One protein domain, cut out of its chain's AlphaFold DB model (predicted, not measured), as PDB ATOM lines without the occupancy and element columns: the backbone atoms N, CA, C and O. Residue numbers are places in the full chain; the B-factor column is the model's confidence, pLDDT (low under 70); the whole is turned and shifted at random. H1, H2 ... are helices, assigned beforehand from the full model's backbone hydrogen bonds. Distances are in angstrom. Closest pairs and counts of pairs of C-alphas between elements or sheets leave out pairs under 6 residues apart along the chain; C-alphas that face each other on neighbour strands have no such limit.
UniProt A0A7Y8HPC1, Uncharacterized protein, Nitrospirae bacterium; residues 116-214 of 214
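This is residues 116 to 214 of the 214 residues of an uncharacterized protein of Nitrospirae bacterium (UniProt A0A7Y8HPC1). A long helix, H1, packs on a hairpin of two helices, H3 and H4, with its residues 132 to 140 on H3 and its residues 125 to 132 on H4; the three centres make a triangle. Near the far end of H1, H5 packs on its last residues, H2 turns off outward, and H6 folds back on the end of H4; residues 117 to 123 stick out at the other end. The printed part has 99 residues with six named helices, H1 to H6 in chain order, and no named strand: all helix. It is compact, with a radius of gyration of the C-alphas of 13.9 A and spans of 43 by 32 by 21 A.

H1, residues 121 to 140, begins at C-alpha 121 (203.599, 203.272, 247.128) and is 28.3 A long. H2 is residues 142 to 148, H3 156 to 168 (18.7 A), H4 174 to 186 (18.0 A), H5 190 to 197. H6, residues 203 to 213, 16.8 A, ends at C-alpha 213 (220.422, 195.645, 228.711).

H1 is the hub. Its residues 132 to 140 touch H3, closest C-alphas Tyr 139 and Ala 159, 5.3 A, opposite ways at a shallow tilt of 33 degrees, only just short of steep. H3 and H4 form a helical hairpin at 15 degrees, closest C-alphas Gln 167 and Gly 174, 6.3 A. Residues 125 to 132 of H1 touch H4 at a steep tilt of 47 degrees, closest C-alphas Ile 129 and Val 176, 6.3 A. H5 touches H1, closest C-alphas Leu 193 and Ser 140, 6.6 A, and H2, Arg 197 and Gln 142, 5.4 A. H1 and H2 touch only at the corner, and only just, with 3 pairs of C-alphas within 8 A; the closest, Ala 138 and Arg 144, are 6.3 A apart. H6 touches residues 181 to 186 of H4, closest C-alphas Arg 210 and Ala 185, 4.4 A; H1 and H6 are apart. Every O i to N i+4 pair is within hydrogen-bond range in H1, H3, H4 and H5, against 2 of 3 in H2 and 5 of 7 in H6.

The C-alphas farthest apart, Thr 118 and Pro 203, are 44.8 A apart. The printed part has no cut and no long link. Its mean pLDDT is 81.3; residues 139 to 154 and 214 are under 70.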
ATOM      1  N   LEU A 116     206.134 213.017 249.604       81.75
ATOM      2  CA  LEU A 116     205.707 211.665 249.245       81.75
ATOM      3  C   LEU A 116     206.149 210.597 250.256       81.75
ATOM      4  O   LEU A 116     205.935 209.415 250.010       81.75
ATOM      5  N   ALA A 117     206.717 210.973 251.405       80.56
ATOM      6  CA  ALA A 117     207.159 209.991 252.398       80.56
ATOM      7  C   ALA A 117     206.012 209.113 252.939       80.56
ATOM      8  O   ALA A 117     206.235 207.960 253.291       80.56
ATOM      9  N   THR A 118     204.785 209.644 252.982       82.62
ATOM     10  CA  THR A 118     203.612 208.986 253.582       82.62
ATOM     11  C   THR A 118     202.523 208.614 252.574       82.62
ATOM     12  O   THR A 118     201.427 208.213 252.967       82.62
ATOM     13  N   VAL A 119     202.774 208.761 251.267       87.38
ATOM     14  CA  VAL A 119     201.766 208.425 250.250       87.38
ATOM     15  C   VAL A 119     201.738 206.928 249.952       87.38
ATOM     16  O   VAL A 119     202.664 206.187 250.270       87.38
ATOM     17  N   LYS A 120     200.677 206.480 249.272       90.88
ATOM     18  CA  LYS A 120     200.596 205.105 248.767       90.88
ATOM     19  C   LYS A 120     201.798 204.808 247.847       90.88
ATOM     20  O   LYS A 120     202.117 205.661 247.016       90.88
ATOM     21  N   PRO A 121     202.405 203.607 247.910       91.31
ATOM     22  CA  PRO A 121     203.599 203.272 247.128       91.31
ATOM     23  C   PRO A 121     203.478 203.552 245.624       91.31
ATOM     24  O   PRO A 121     204.396 204.101 245.024       91.31
ATOM     25  N   TRP A 122     202.318 203.277 245.022       93.25
ATOM     26  CA  TRP A 122     202.086 203.539 243.597       93.25
ATOM     27  C   TRP A 122     202.112 205.037 243.240       93.25
ATOM     28  O   TRP A 122     202.542 205.398 242.150       93.25
ATOM     29  N   VAL A 123     201.699 205.932 244.151       93.25
ATOM     30  CA  VAL A 123     201.767 207.390 243.933       93.25
ATOM     31  C   VAL A 123     203.221 207.840 243.910       93.25
ATOM     32  O   VAL A 123     203.610 208.639 243.061       93.25
ATOM     33  N   ARG A 124     204.027 207.309 244.837       91.56
ATOM     34  CA  ARG A 124     205.466 207.559 244.870       91.56
ATOM     35  C   ARG A 124     206.124 207.069 243.583       91.56
ATOM     36  O   ARG A 124     206.817 207.850 242.944       91.56
ATOM     37  N   GLN A 125     205.832 205.844 243.152       93.19
ATOM     38  CA  GLN A 125     206.389 205.291 241.917       93.19
ATOM     39  C   GLN A 125     206.009 206.124 240.680       93.19
ATOM     40  O   GLN A 125     206.872 206.407 239.855       93.19
ATOM     41  N   LEU A 126     204.765 206.611 240.569       94.00
ATOM     42  CA  LEU A 126     204.373 207.537 239.492       94.00
ATOM     43  C   LEU A 126     205.184 208.838 239.500       94.00
ATOM     44  O   LEU A 126     205.512 209.380 238.446       94.00
ATOM     45  N   ALA A 127     205.501 209.357 240.683       92.44
ATOM     46  CA  ALA A 127     206.306 210.560 240.813       92.44
ATOM     47  C   ALA A 127     207.781 210.327 240.469       92.44
ATOM     48  O   ALA A 127     208.404 211.172 239.827       92.44
ATOM     49  N   GLU A 128     208.320 209.174 240.851       93.44
ATOM     50  CA  GLU A 128     209.654 208.729 240.459       93.44
ATOM     51  C   GLU A 128     209.756 208.567 238.939       93.44
ATOM     52  O   GLU A 128     210.711 209.065 238.351       93.44
ATOM     53  N   ILE A 129     208.743 207.972 238.293       93.31
ATOM     54  CA  ILE A 129     208.649 207.870 236.827       93.31
ATOM     55  C   ILE A 129     208.653 209.261 236.190       93.31
ATOM     56  O   ILE A 129     209.419 209.502 235.263       93.31
ATOM     57  N   LEU A 130     207.846 210.199 236.701       90.88
ATOM     58  CA  LEU A 130     207.823 211.574 236.196       90.88
ATOM     59  C   LEU A 130     209.216 212.221 236.250       90.88
ATOM     60  O   LEU A 130     209.644 212.819 235.266       90.88
ATOM     61  N   VAL A 131     209.917 212.098 237.381       88.38
ATOM     62  CA  VAL A 131     211.271 212.647 237.541       88.38
ATOM     63  C   VAL A 131     212.249 211.954 236.601       88.38
ATOM     64  O   VAL A 131     212.999 212.641 235.912       88.38
ATOM     65  N   ALA A 132     212.228 210.622 236.540       90.19
ATOM     66  CA  ALA A 132     213.125 209.850 235.692       90.19
ATOM     67  C   ALA A 132     212.960 210.232 234.214       90.19
ATOM     68  O   ALA A 132     213.948 210.549 233.555       90.19
ATOM     69  N   CYS A 133     211.718 210.311 233.730       88.00
ATOM     70  CA  CYS A 133     211.413 210.731 232.366       88.00
ATOM     71  C   CYS A 133     211.789 212.196 232.102       88.00
ATOM     72  O   CYS A 133     212.339 212.479 231.044       88.00
ATOM     73  N   GLU A 134     211.549 213.129 233.037       81.88
ATOM     74  CA  GLU A 134     211.946 214.537 232.851       81.88
ATOM     75  C   GLU A 134     213.466 214.674 232.718       81.88
ATOM     76  O   GLU A 134     213.940 215.428 231.871       81.88
ATOM     77  N   GLN A 135     214.240 213.952 233.537       82.56
ATOM     78  CA  GLN A 135     215.697 213.968 233.405       82.56
ATOM     79  C   GLN A 135     216.118 213.308 232.097       82.56
ATOM     80  O   GLN A 135     216.854 213.907 231.322       82.56
ATOM     81  N   PHE A 136     215.603 212.120 231.805       82.38
ATOM     82  CA  PHE A 136     215.937 211.402 230.583       82.38
ATOM     83  C   PHE A 136     215.667 212.229 229.317       82.38
ATOM     84  O   PHE A 136     216.530 212.327 228.446       82.38
ATOM     85  N   GLU A 137     214.520 212.909 229.255       78.12
ATOM     86  CA  GLU A 137     214.193 213.853 228.186       78.12
ATOM     87  C   GLU A 137     215.163 215.043 228.168       78.12
ATOM     88  O   GLU A 137     215.686 215.385 227.108       78.12
ATOM     89  N   ALA A 138     215.429 215.674 229.318       72.62
ATOM     90  CA  ALA A 138     216.284 216.859 229.400       72.62
ATOM     91  C   ALA A 138     217.706 216.602 228.876       72.62
ATOM     92  O   ALA A 138     218.215 217.429 228.124       72.62
ATOM     93  N   TYR A 139     218.296 215.454 229.220       68.19
ATOM     94  CA  TYR A 139     219.631 215.050 228.762       68.19
ATOM     95  C   TYR A 139     219.650 214.551 227.307       68.19
ATOM     96  O   TYR A 139     220.709 214.450 226.692       68.19
ATOM     97  N   SER A 140     218.483 214.255 226.730       66.69
ATOM     98  CA  SER A 140     218.370 213.758 225.355       66.69
ATOM     99  C   SER A 140     217.945 214.828 224.358       66.69
ATOM    100  O   SER A 140     218.198 214.693 223.165       66.69
ATOM    101  N   ASN A 141     217.296 215.896 224.812       67.12
ATOM    102  CA  ASN A 141     216.679 216.891 223.949       67.12
ATOM    103  C   ASN A 141     217.617 218.089 223.731       67.12
ATOM    104  O   ASN A 141     217.727 218.978 224.573       67.12
ATOM    105  N   GLN A 142     218.246 218.171 222.554       60.91
ATOM    106  CA  GLN A 142     219.147 219.282 222.203       60.91
ATOM    107  C   GLN A 142     218.435 220.648 222.146       60.91
ATOM    108  O   GLN A 142     219.049 221.681 222.428       60.91
ATOM    109  N   ARG A 143     217.135 220.682 221.812       56.47
ATOM    110  CA  ARG A 143     216.340 221.923 221.781       56.47
ATOM    111  C   ARG A 143     216.014 222.382 223.204       56.47
ATOM    112  O   ARG A 143     216.218 223.545 223.532       56.47
ATOM    113  N   ARG A 144     215.631 221.456 224.084       53.16
ATOM    114  CA  ARG A 144     215.323 221.722 225.496       53.16
ATOM    115  C   ARG A 144     216.567 221.843 226.390       53.16
ATOM    116  O   ARG A 144     216.474 222.429 227.462       53.16
ATOM    117  N   GLY A 145     217.739 221.392 225.946       48.84
ATOM    118  CA  GLY A 145     219.026 221.806 226.509       48.84
ATOM    119  C   GLY A 145     219.186 223.322 226.371       48.84
ATOM    120  O   GLY A 145     219.253 224.035 227.372       48.84
ATOM    121  N   ARG A 146     219.065 223.861 225.144       39.22
ATOM    122  CA  ARG A 146     219.023 225.328 224.907       39.22
ATOM    123  C   ARG A 146     217.940 226.026 225.749       39.22
ATOM    124  O   ARG A 146     218.149 227.142 226.216       39.22
ATOM    125  N   ASP A 147     216.834 225.321 225.995       43.19
ATOM    126  CA  ASP A 147     215.819 225.480 227.053       43.19
ATOM    127  C   ASP A 147     216.203 226.256 228.323       43.19
ATOM    128  O   ASP A 147     215.672 227.327 228.641       43.19
ATOM    129  N   TYR A 148     217.121 225.645 229.073       45.66
ATOM    130  CA  TYR A 148     217.349 225.926 230.493       45.66
ATOM    131  C   TYR A 148     218.829 226.065 230.854       45.66
ATOM    132  O   TYR A 148     219.149 226.788 231.795       45.66
ATOM    133  N   TYR A 149     219.719 225.402 230.116       43.09
ATOM    134  CA  TYR A 149     221.170 225.462 230.259       43.09
ATOM    135  C   TYR A 149     221.730 225.042 228.905       43.09
ATOM    136  O   TYR A 149     221.585 223.879 228.561       43.09
ATOM    137  N   VAL A 150     222.320 225.940 228.117       39.03
ATOM    138  CA  VAL A 150     222.946 225.570 226.835       39.03
ATOM    139  C   VAL A 150     223.997 224.484 227.110       39.03
ATOM    140  O   VAL A 150     225.088 224.777 227.586       39.03
ATOM    141  N   ARG A 151     223.628 223.216 226.917       51.31
ATOM    142  CA  ARG A 151     224.477 222.050 227.162       51.31
ATOM    143  C   ARG A 151     224.728 221.409 225.810       51.31
ATOM    144  O   ARG A 151     223.831 220.849 225.193       51.31
ATOM    145  N   GLU A 152     225.946 221.579 225.316       46.09
ATOM    146  CA  GLU A 152     226.322 221.225 223.943       46.09
ATOM    147  C   GLU A 152     226.759 219.759 223.793       46.09
ATOM    148  O   GLU A 152     227.077 219.330 222.687       46.09
ATOM    149  N   LYS A 153     226.794 218.986 224.889       52.75
ATOM    150  CA  LYS A 153     227.488 217.690 224.940       52.75
ATOM    151  C   LYS A 153     226.737 216.554 225.636       52.75
ATOM    152  O   LYS A 153     227.377 215.567 225.959       52.75
ATOM    153  N   GLU A 154     225.429 216.654 225.867       62.59
ATOM    154  CA  GLU A 154     224.755 215.589 226.620       62.59
ATOM    155  C   GLU A 154     224.481 214.332 225.782       62.59
ATOM    156  O   GLU A 154     223.924 214.378 224.680       62.59
ATOM    157  N   THR A 155     224.923 213.202 226.324       70.50
ATOM    158  CA  THR A 155     224.751 211.846 225.805       70.50
ATOM    159  C   THR A 155     223.743 211.077 226.658       70.50
ATOM    160  O   THR A 155     223.562 211.339 227.846       70.50
ATOM    161  N   LEU A 156     223.111 210.055 226.076       73.56
ATOM    162  CA  LEU A 156     222.191 209.172 226.808       73.56
ATOM    163  C   LEU A 156     222.876 208.441 227.976       73.56
ATOM    164  O   LEU A 156     222.229 208.120 228.966       73.56
ATOM    165  N   VAL A 157     224.194 208.240 227.903       77.75
ATOM    166  CA  VAL A 157     224.996 207.679 229.000       77.75
ATOM    167  C   VAL A 157     225.018 208.622 230.206       77.75
ATOM    168  O   VAL A 157     224.816 208.182 231.335       77.75
ATOM    169  N   GLU A 158     225.188 209.927 229.986       79.38
ATOM    170  CA  GLU A 158     225.158 210.923 231.067       79.38
ATOM    171  C   GLU A 158     223.769 211.041 231.700       79.38
ATOM    172  O   GLU A 158     223.665 211.239 232.913       79.38
ATOM    173  N   ALA A 159     222.704 210.840 230.913       83.06
ATOM    174  CA  ALA A 159     221.343 210.766 231.440       83.06
ATOM    175  C   ALA A 159     221.215 209.644 232.485       83.06
ATOM    176  O   ALA A 159     220.729 209.881 233.592       83.06
ATOM    177  N   PHE A 160     221.699 208.436 232.170       86.75
ATOM    178  CA  PHE A 160     221.668 207.309 233.106       86.75
ATOM    179  C   PHE A 160     222.611 207.493 234.297       86.75
ATOM    180  O   PHE A 160     222.193 207.226 235.421       86.75
ATOM    181  N   ALA A 161     223.813 208.040 234.105       86.81
ATOM    182  CA  ALA A 161     224.719 208.356 235.215       86.81
ATOM    183  C   ALA A 161     224.094 209.359 236.211       86.81
ATOM    184  O   ALA A 161     224.259 209.256 237.435       86.81
ATOM    185  N   TYR A 162     223.321 210.329 235.708       86.12
ATOM    186  CA  TYR A 162     222.574 211.242 236.567       86.12
ATOM    187  C   TYR A 162     221.413 210.537 237.286       86.12
ATOM    188  O   TYR A 162     221.235 210.734 238.491       86.12
ATOM    189  N   LEU A 163     220.656 209.677 236.598       89.56
ATOM    190  CA  LEU A 163     219.592 208.874 237.218       89.56
ATOM    191  C   LEU A 163     220.124 207.949 238.321       89.56
ATOM    192  O   LEU A 163     219.510 207.861 239.381       89.56
ATOM    193  N   GLU A 164     221.291 207.335 238.131       91.19
ATOM    194  CA  GLU A 164     221.979 206.540 239.159       91.19
ATOM    195  C   GLU A 164     222.367 207.389 240.380       91.19
ATOM    196  O   GLU A 164     222.340 206.927 241.521       91.19
ATOM    197  N   THR A 165     222.694 208.666 240.178       89.69
ATOM    198  CA  THR A 165     222.926 209.600 241.289       89.69
ATOM    199  C   THR A 165     221.634 209.881 242.053       89.69
ATOM    200  O   THR A 165     221.623 209.780 243.279       89.69
ATOM    201  N   LEU A 166     220.521 210.122 241.353       88.62
ATOM    202  CA  LEU A 166     219.208 210.267 241.992       88.62
ATOM    203  C   LEU A 166     218.763 208.991 242.721       88.62
ATOM    204  O   LEU A 166     218.114 209.078 243.766       88.62
ATOM    205  N   GLN A 167     219.127 207.818 242.200       91.12
ATOM    206  CA  GLN A 167     218.884 206.536 242.856       91.12
ATOM    207  C   GLN A 167     219.654 206.423 244.170       91.12
ATOM    208  O   GLN A 167     219.061 206.105 245.202       91.12
ATOM    209  N   ARG A 168     220.953 206.750 244.168       90.75
ATOM    210  CA  ARG A 168     221.781 206.775 245.388       90.75
ATOM    211  C   ARG A 168     221.267 207.773 246.426       90.75
ATOM    212  O   ARG A 168     221.344 207.504 247.619       90.75
ATOM    213  N   GLU A 169     220.698 208.893 245.987       86.56
ATOM    214  CA  GLU A 169     220.060 209.884 246.864       86.56
ATOM    215  C   GLU A 169     218.661 209.472 247.368       86.56
ATOM    216  O   GLU A 169     218.037 210.222 248.126       86.56
ATOM    217  N   GLY A 170     218.143 208.312 246.946       86.75
ATOM    218  CA  GLY A 170     216.816 207.813 247.320       86.75
ATOM    219  C   GLY A 170     215.650 208.573 246.678       86.75
ATOM    220  O   GLY A 170     214.511 208.451 247.137       86.75
ATOM    221  N   ILE A 171     215.921 209.368 245.636       86.44
ATOM    222  CA  ILE A 171     214.919 210.161 244.907       86.44
ATOM    223  C   ILE A 171     214.194 209.300 243.868       86.44
ATOM    224  O   ILE A 171     213.010 209.512 243.635       86.44
ATOM    225  N   VAL A 172     214.863 208.331 243.249       90.81
ATOM    226  CA  VAL A 172     214.255 207.407 242.277       90.81
ATOM    227  C   VAL A 172     214.580 205.977 242.701       90.81
ATOM    228  O   VAL A 172     215.710 205.696 243.086       90.81
ATOM    229  N   SER A 173     213.611 205.063 242.677       92.38
ATOM    230  CA  SER A 173     213.882 203.657 242.996       92.38
ATOM    231  C   SER A 173     214.676 202.954 241.889       92.38
ATOM    232  O   SER A 173     214.565 203.297 240.709       92.38
ATOM    233  N   GLY A 174     215.430 201.913 242.264       93.38
ATOM    234  CA  GLY A 174     216.124 201.046 241.302       93.38
ATOM    235  C   GLY A 174     215.165 200.448 240.275       93.38
ATOM    236  O   GLY A 174     215.443 200.500 239.087       93.38
ATOM    237  N   THR A 175     213.966 200.045 240.707       94.44
ATOM    238  CA  THR A 175     212.909 199.535 239.821       94.44
ATOM    239  C   THR A 175     212.559 200.499 238.686       94.44
ATOM    240  O   THR A 175     212.380 200.068 237.551       94.44
ATOM    241  N   VAL A 176     212.457 201.805 238.961       94.69
ATOM    242  CA  VAL A 176     212.152 202.801 237.919       94.69
ATOM    243  C   VAL A 176     213.344 202.997 236.981       94.69
ATOM    244  O   VAL A 176     213.151 203.067 235.767       94.69
ATOM    245  N   VAL A 177     214.568 203.051 237.517       93.38
ATOM    246  CA  VAL A 177     215.791 203.201 236.708       93.38
ATOM    247  C   VAL A 177     216.008 201.989 235.799       93.38
ATOM    248  O   VAL A 177     216.271 202.159 234.610       93.38
ATOM    249  N   GLU A 178     215.847 200.777 236.325       93.50
ATOM    250  CA  GLU A 178     215.953 199.514 235.584       93.50
ATOM    251  C   GLU A 178     214.881 199.407 234.499       93.50
ATOM    252  O   GLU A 178     215.194 199.068 233.358       93.50
ATOM    253  N   ALA A 179     213.628 199.754 234.814       94.94
ATOM    254  CA  ALA A 179     212.555 199.761 233.826       94.94
ATOM    255  C   ALA A 179     212.859 200.731 232.677       94.94
ATOM    256  O   ALA A 179     212.724 200.359 231.512       94.94
ATOM    257  N   LEU A 180     213.317 201.949 232.989       92.62
ATOM    258  CA  LEU A 180     213.687 202.934 231.975       92.62
ATOM    259  C   LEU A 180     214.878 202.458 231.131       92.62
ATOM    260  O   LEU A 180     214.851 202.602 229.908       92.62
ATOM    261  N   ARG A 181     215.893 201.861 231.766       91.31
ATOM    262  CA  ARG A 181     217.064 201.280 231.091       91.31
ATOM    263  C   ARG A 181     216.649 200.189 230.116       91.31
ATOM    264  O   ARG A 181     216.988 200.274 228.941       91.31
ATOM    265  N   ARG A 182     215.846 199.230 230.575       94.00
ATOM    266  CA  ARG A 182     215.346 198.123 229.755       94.00
ATOM    267  C   ARG A 182     214.515 198.617 228.571       94.00
ATOM    268  O   ARG A 182     214.787 198.225 227.445       94.00
ATOM    269  N   LEU A 183     213.550 199.511 228.796       93.94
ATOM    270  CA  LEU A 183     212.716 200.068 227.718       93.94
ATOM    271  C   LEU A 183     213.558 200.850 226.693       93.94
ATOM    272  O   LEU A 183     213.348 200.737 225.487       93.94
ATOM    273  N   THR A 184     214.564 201.596 227.161       90.56
ATOM    274  CA  THR A 184     215.519 202.285 226.278       90.56
ATOM    275  C   THR A 184     216.325 201.286 225.453       90.56
ATOM    276  O   THR A 184     216.462 201.456 224.239       90.56
ATOM    277  N   ALA A 185     216.817 200.221 226.087       91.31
ATOM    278  CA  ALA A 185     217.582 199.172 225.428       91.31
ATOM    279  C   ALA A 185     216.742 198.353 224.443       91.31
ATOM    280  O   ALA A 185     217.270 197.936 223.422       91.31
ATOM    281  N   GLN A 186     215.434 198.228 224.650       93.81
ATOM    282  CA  GLN A 186     214.507 197.598 223.701       93.81
ATOM    283  C   GLN A 186     214.137 198.512 222.522       93.81
ATOM    284  O   GLN A 186     213.671 198.042 221.489       93.81
ATOM    285  N   GLY A 187     214.412 199.814 222.635       91.56
ATOM    286  CA  GLY A 187     214.151 200.797 221.582       91.56
ATOM    287  C   GLY A 187     212.767 201.428 221.629       91.56
ATOM    288  O   GLY A 187     212.407 202.163 220.714       91.56
ATOM    289  N   GLU A 188     212.031 201.219 222.719       93.94
ATOM    290  CA  GLU A 188     210.683 201.761 222.938       93.94
ATOM    291  C   GLU A 188     210.649 203.297 222.900       93.94
ATOM    292  O   GLU A 188     209.629 203.906 222.584       93.94
ATOM    293  N   PHE A 189     211.783 203.943 223.193       89.50
ATOM    294  CA  PHE A 189     211.914 205.398 223.163       89.50
ATOM    295  C   PHE A 189     212.626 205.938 221.918       89.50
ATOM    296  O   PHE A 189     212.798 207.151 221.821       89.50
ATOM    297  N   ASP A 190     213.038 205.098 220.960       88.88
ATOM    298  CA  ASP A 190     213.855 205.556 219.828       88.88
ATOM    299  C   ASP A 190     213.174 206.704 219.072       88.88
ATOM    300  O   ASP A 190     213.753 207.778 218.921       88.88
ATOM    301  N   ALA A 191     211.916 206.503 218.670       89.19
ATOM    302  CA  ALA A 191     211.174 207.469 217.864       89.19
ATOM    303  C   ALA A 191     211.012 208.826 218.570       89.19
ATOM    304  O   ALA A 191     211.314 209.869 217.990       89.19
ATOM    305  N   ILE A 192     210.588 208.822 219.839       85.75
ATOM    306  CA  ILE A 192     210.361 210.063 220.595       85.75
ATOM    307  C   ILE A 192     211.674 210.800 220.896       85.75
ATOM    308  O   ILE A 192     211.709 212.031 220.904       85.75
ATOM    309  N   LEU A 193     212.776 210.073 221.109       82.25
ATOM    310  CA  LEU A 193     214.083 210.683 221.345       82.25
ATOM    311  C   LEU A 193     214.675 211.277 220.064       82.25
ATOM    312  O   LEU A 193     215.254 212.362 220.113       82.25
ATOM    313  N   GLU A 194     214.525 210.606 218.922       85.25
ATOM    314  CA  GLU A 194     214.937 211.136 217.616       85.25
ATOM    315  C   GLU A 194     214.152 212.404 217.257       85.25
ATOM    316  O   GLU A 194     214.750 213.400 216.833       85.25
ATOM    317  N   GLU A 195     212.840 212.410 217.510       83.50
ATOM    318  CA  GLU A 195     211.984 213.589 217.349       83.50
ATOM    319  C   GLU A 195     212.445 214.742 218.251       83.50
ATOM    320  O   GLU A 195     212.682 215.856 217.773       83.50
ATOM    321  N   ALA A 196     212.659 214.474 219.543       76.81
ATOM    322  CA  ALA A 196     213.124 215.476 220.502       76.81
ATOM    323  C   ALA A 196     214.497 216.060 220.123       76.81
ATOM    324  O   ALA A 196     214.759 217.251 220.309       76.81
ATOM    325  N   ARG A 197     215.380 215.231 219.558       76.00
ATOM    326  CA  ARG A 197     216.701 215.636 219.056       76.00
ATOM    327  C   ARG A 197     216.632 216.368 217.720       76.00
ATOM    328  O   ARG A 197     217.574 217.080 217.382       76.00
ATOM    329  N   GLY A 198     215.550 216.196 216.964       78.81
ATOM    330  CA  GLY A 198     215.419 216.677 215.591       78.81
ATOM    331  C   GLY A 198     216.337 215.953 214.601       78.81
ATOM    332  O   GLY A 198     216.605 216.490 213.528       78.81
ATOM    333  N   ARG A 199     216.861 214.775 214.963       83.31
ATOM    334  CA  ARG A 199     217.708 213.940 214.101       83.31
ATOM    335  C   ARG A 199     217.641 212.476 214.518       83.31
ATOM    336  O   ARG A 199     217.571 212.178 215.709       83.31
ATOM    337  N   ALA A 200     217.770 211.590 213.536       87.19
ATOM    338  CA  ALA A 200     217.914 210.163 213.780       87.19
ATOM    339  C   ALA A 200     219.194 209.849 214.575       87.19
ATOM    340  O   ALA A 200     220.208 210.556 214.477       87.19
ATOM    341  N   PHE A 201     219.156 208.764 215.344       85.06
ATOM    342  CA  PHE A 201     220.333 208.191 215.967       85.06
ATOM    343  C   PHE A 201     221.268 207.621 214.912       85.06
ATOM    344  O   PHE A 201     220.862 206.935 213.972       85.06
ATOM    345  N   THR A 202     222.557 207.842 215.119       86.06
ATOM    346  CA  THR A 202     223.588 207.129 214.376       86.06
ATOM    347  C   THR A 202     223.588 205.641 214.758       86.06
ATOM    348  O   THR A 202     223.193 205.280 215.873       86.06
ATOM    349  N   PRO A 203     224.103 204.749 213.892       87.94
ATOM    350  CA  PRO A 203     224.257 203.334 214.235       87.94
ATOM    351  C   PRO A 203     225.086 203.100 215.507       87.94
ATOM    352  O   PRO A 203     224.822 202.160 216.252       87.94
ATOM    353  N   GLY A 204     226.076 203.962 215.776       85.50
ATOM    354  CA  GLY A 204     226.875 203.912 217.001       85.50
ATOM    355  C   GLY A 204     226.051 204.213 218.253       85.50
ATOM    356  O   GLY A 204     226.106 203.446 219.210       85.50
ATOM    357  N   GLU A 205     225.239 205.271 218.223       84.88
ATOM    358  CA  GLU A 205     224.337 205.623 219.328       84.88
ATOM    359  C   GLU A 205     223.322 204.508 219.594       84.88
ATOM    360  O   GLU A 205     223.149 204.113 220.744       84.88
ATOM    361  N   ARG A 206     222.723 203.928 218.545       88.19
ATOM    362  CA  ARG A 206     221.806 202.789 218.709       88.19
ATOM    363  C   ARG A 206     222.499 201.591 219.348       88.19
ATOM    364  O   ARG A 206     221.955 201.025 220.286       88.19
ATOM    365  N   ARG A 207     223.711 201.228 218.909       87.69
ATOM    366  CA  ARG A 207     224.472 200.131 219.538       87.69
ATOM    367  C   ARG A 207     224.719 200.372 221.026       87.69
ATOM    368  O   ARG A 207     224.531 199.448 221.808       87.69
ATOM    369  N   VAL A 208     225.088 201.595 221.414       84.81
ATOM    370  CA  VAL A 208     225.274 201.955 222.830       84.81
ATOM    371  C   VAL A 208     223.979 201.776 223.620       84.81
ATOM    372  O   VAL A 208     224.019 201.214 224.706       84.81
ATOM    373  N   LEU A 209     222.831 202.190 223.072       84.62
ATOM    374  CA  LEU A 209     221.541 202.025 223.749       84.62
ATOM    375  C   LEU A 209     221.153 200.558 223.913       84.62
ATOM    376  O   LEU A 209     220.727 200.160 224.991       84.62
ATOM    377  N   ARG A 210     221.336 199.742 222.872       89.94
ATOM    378  CA  ARG A 210     221.044 198.300 222.918       89.94
ATOM    379  C   ARG A 210     221.940 197.579 223.932       89.94
ATOM    380  O   ARG A 210     221.476 196.681 224.620       89.94
ATOM    381  N   ALA A 211     223.189 198.018 224.082       86.88
ATOM    382  CA  ALA A 211     224.124 197.464 225.058       86.88
ATOM    383  C   ALA A 211     223.772 197.781 226.527       86.88
ATOM    384  O   ALA A 211     224.406 197.232 227.418       86.88
ATOM    385  N   MET A 212     222.777 198.635 226.804       81.56
ATOM    386  CA  MET A 212     222.355 198.958 228.176       81.56
ATOM    387  C   MET A 212     221.534 197.852 228.860       81.56
ATOM    388  O   MET A 212     221.249 197.974 230.048       81.56
ATOM    389  N   GLU A 213     221.111 196.813 228.133       70.62
ATOM    390  CA  GLU A 213     220.422 195.645 228.711       70.62
ATOM    391  C   GLU A 213     221.391 194.662 229.399       70.62
ATOM    392  O   GLU A 213     220.951 193.806 230.163       70.62
ATOM    393  N   SER A 214     222.696 194.793 229.125       52.84
ATOM    394  CA  SER A 214     223.793 193.977 229.675       52.84
ATOM    395  C   SER A 214     224.402 194.599 230.929       52.84
ATOM    396  O   SER A 214     224.865 193.814 231.784       52.84
TER     397      SER A 214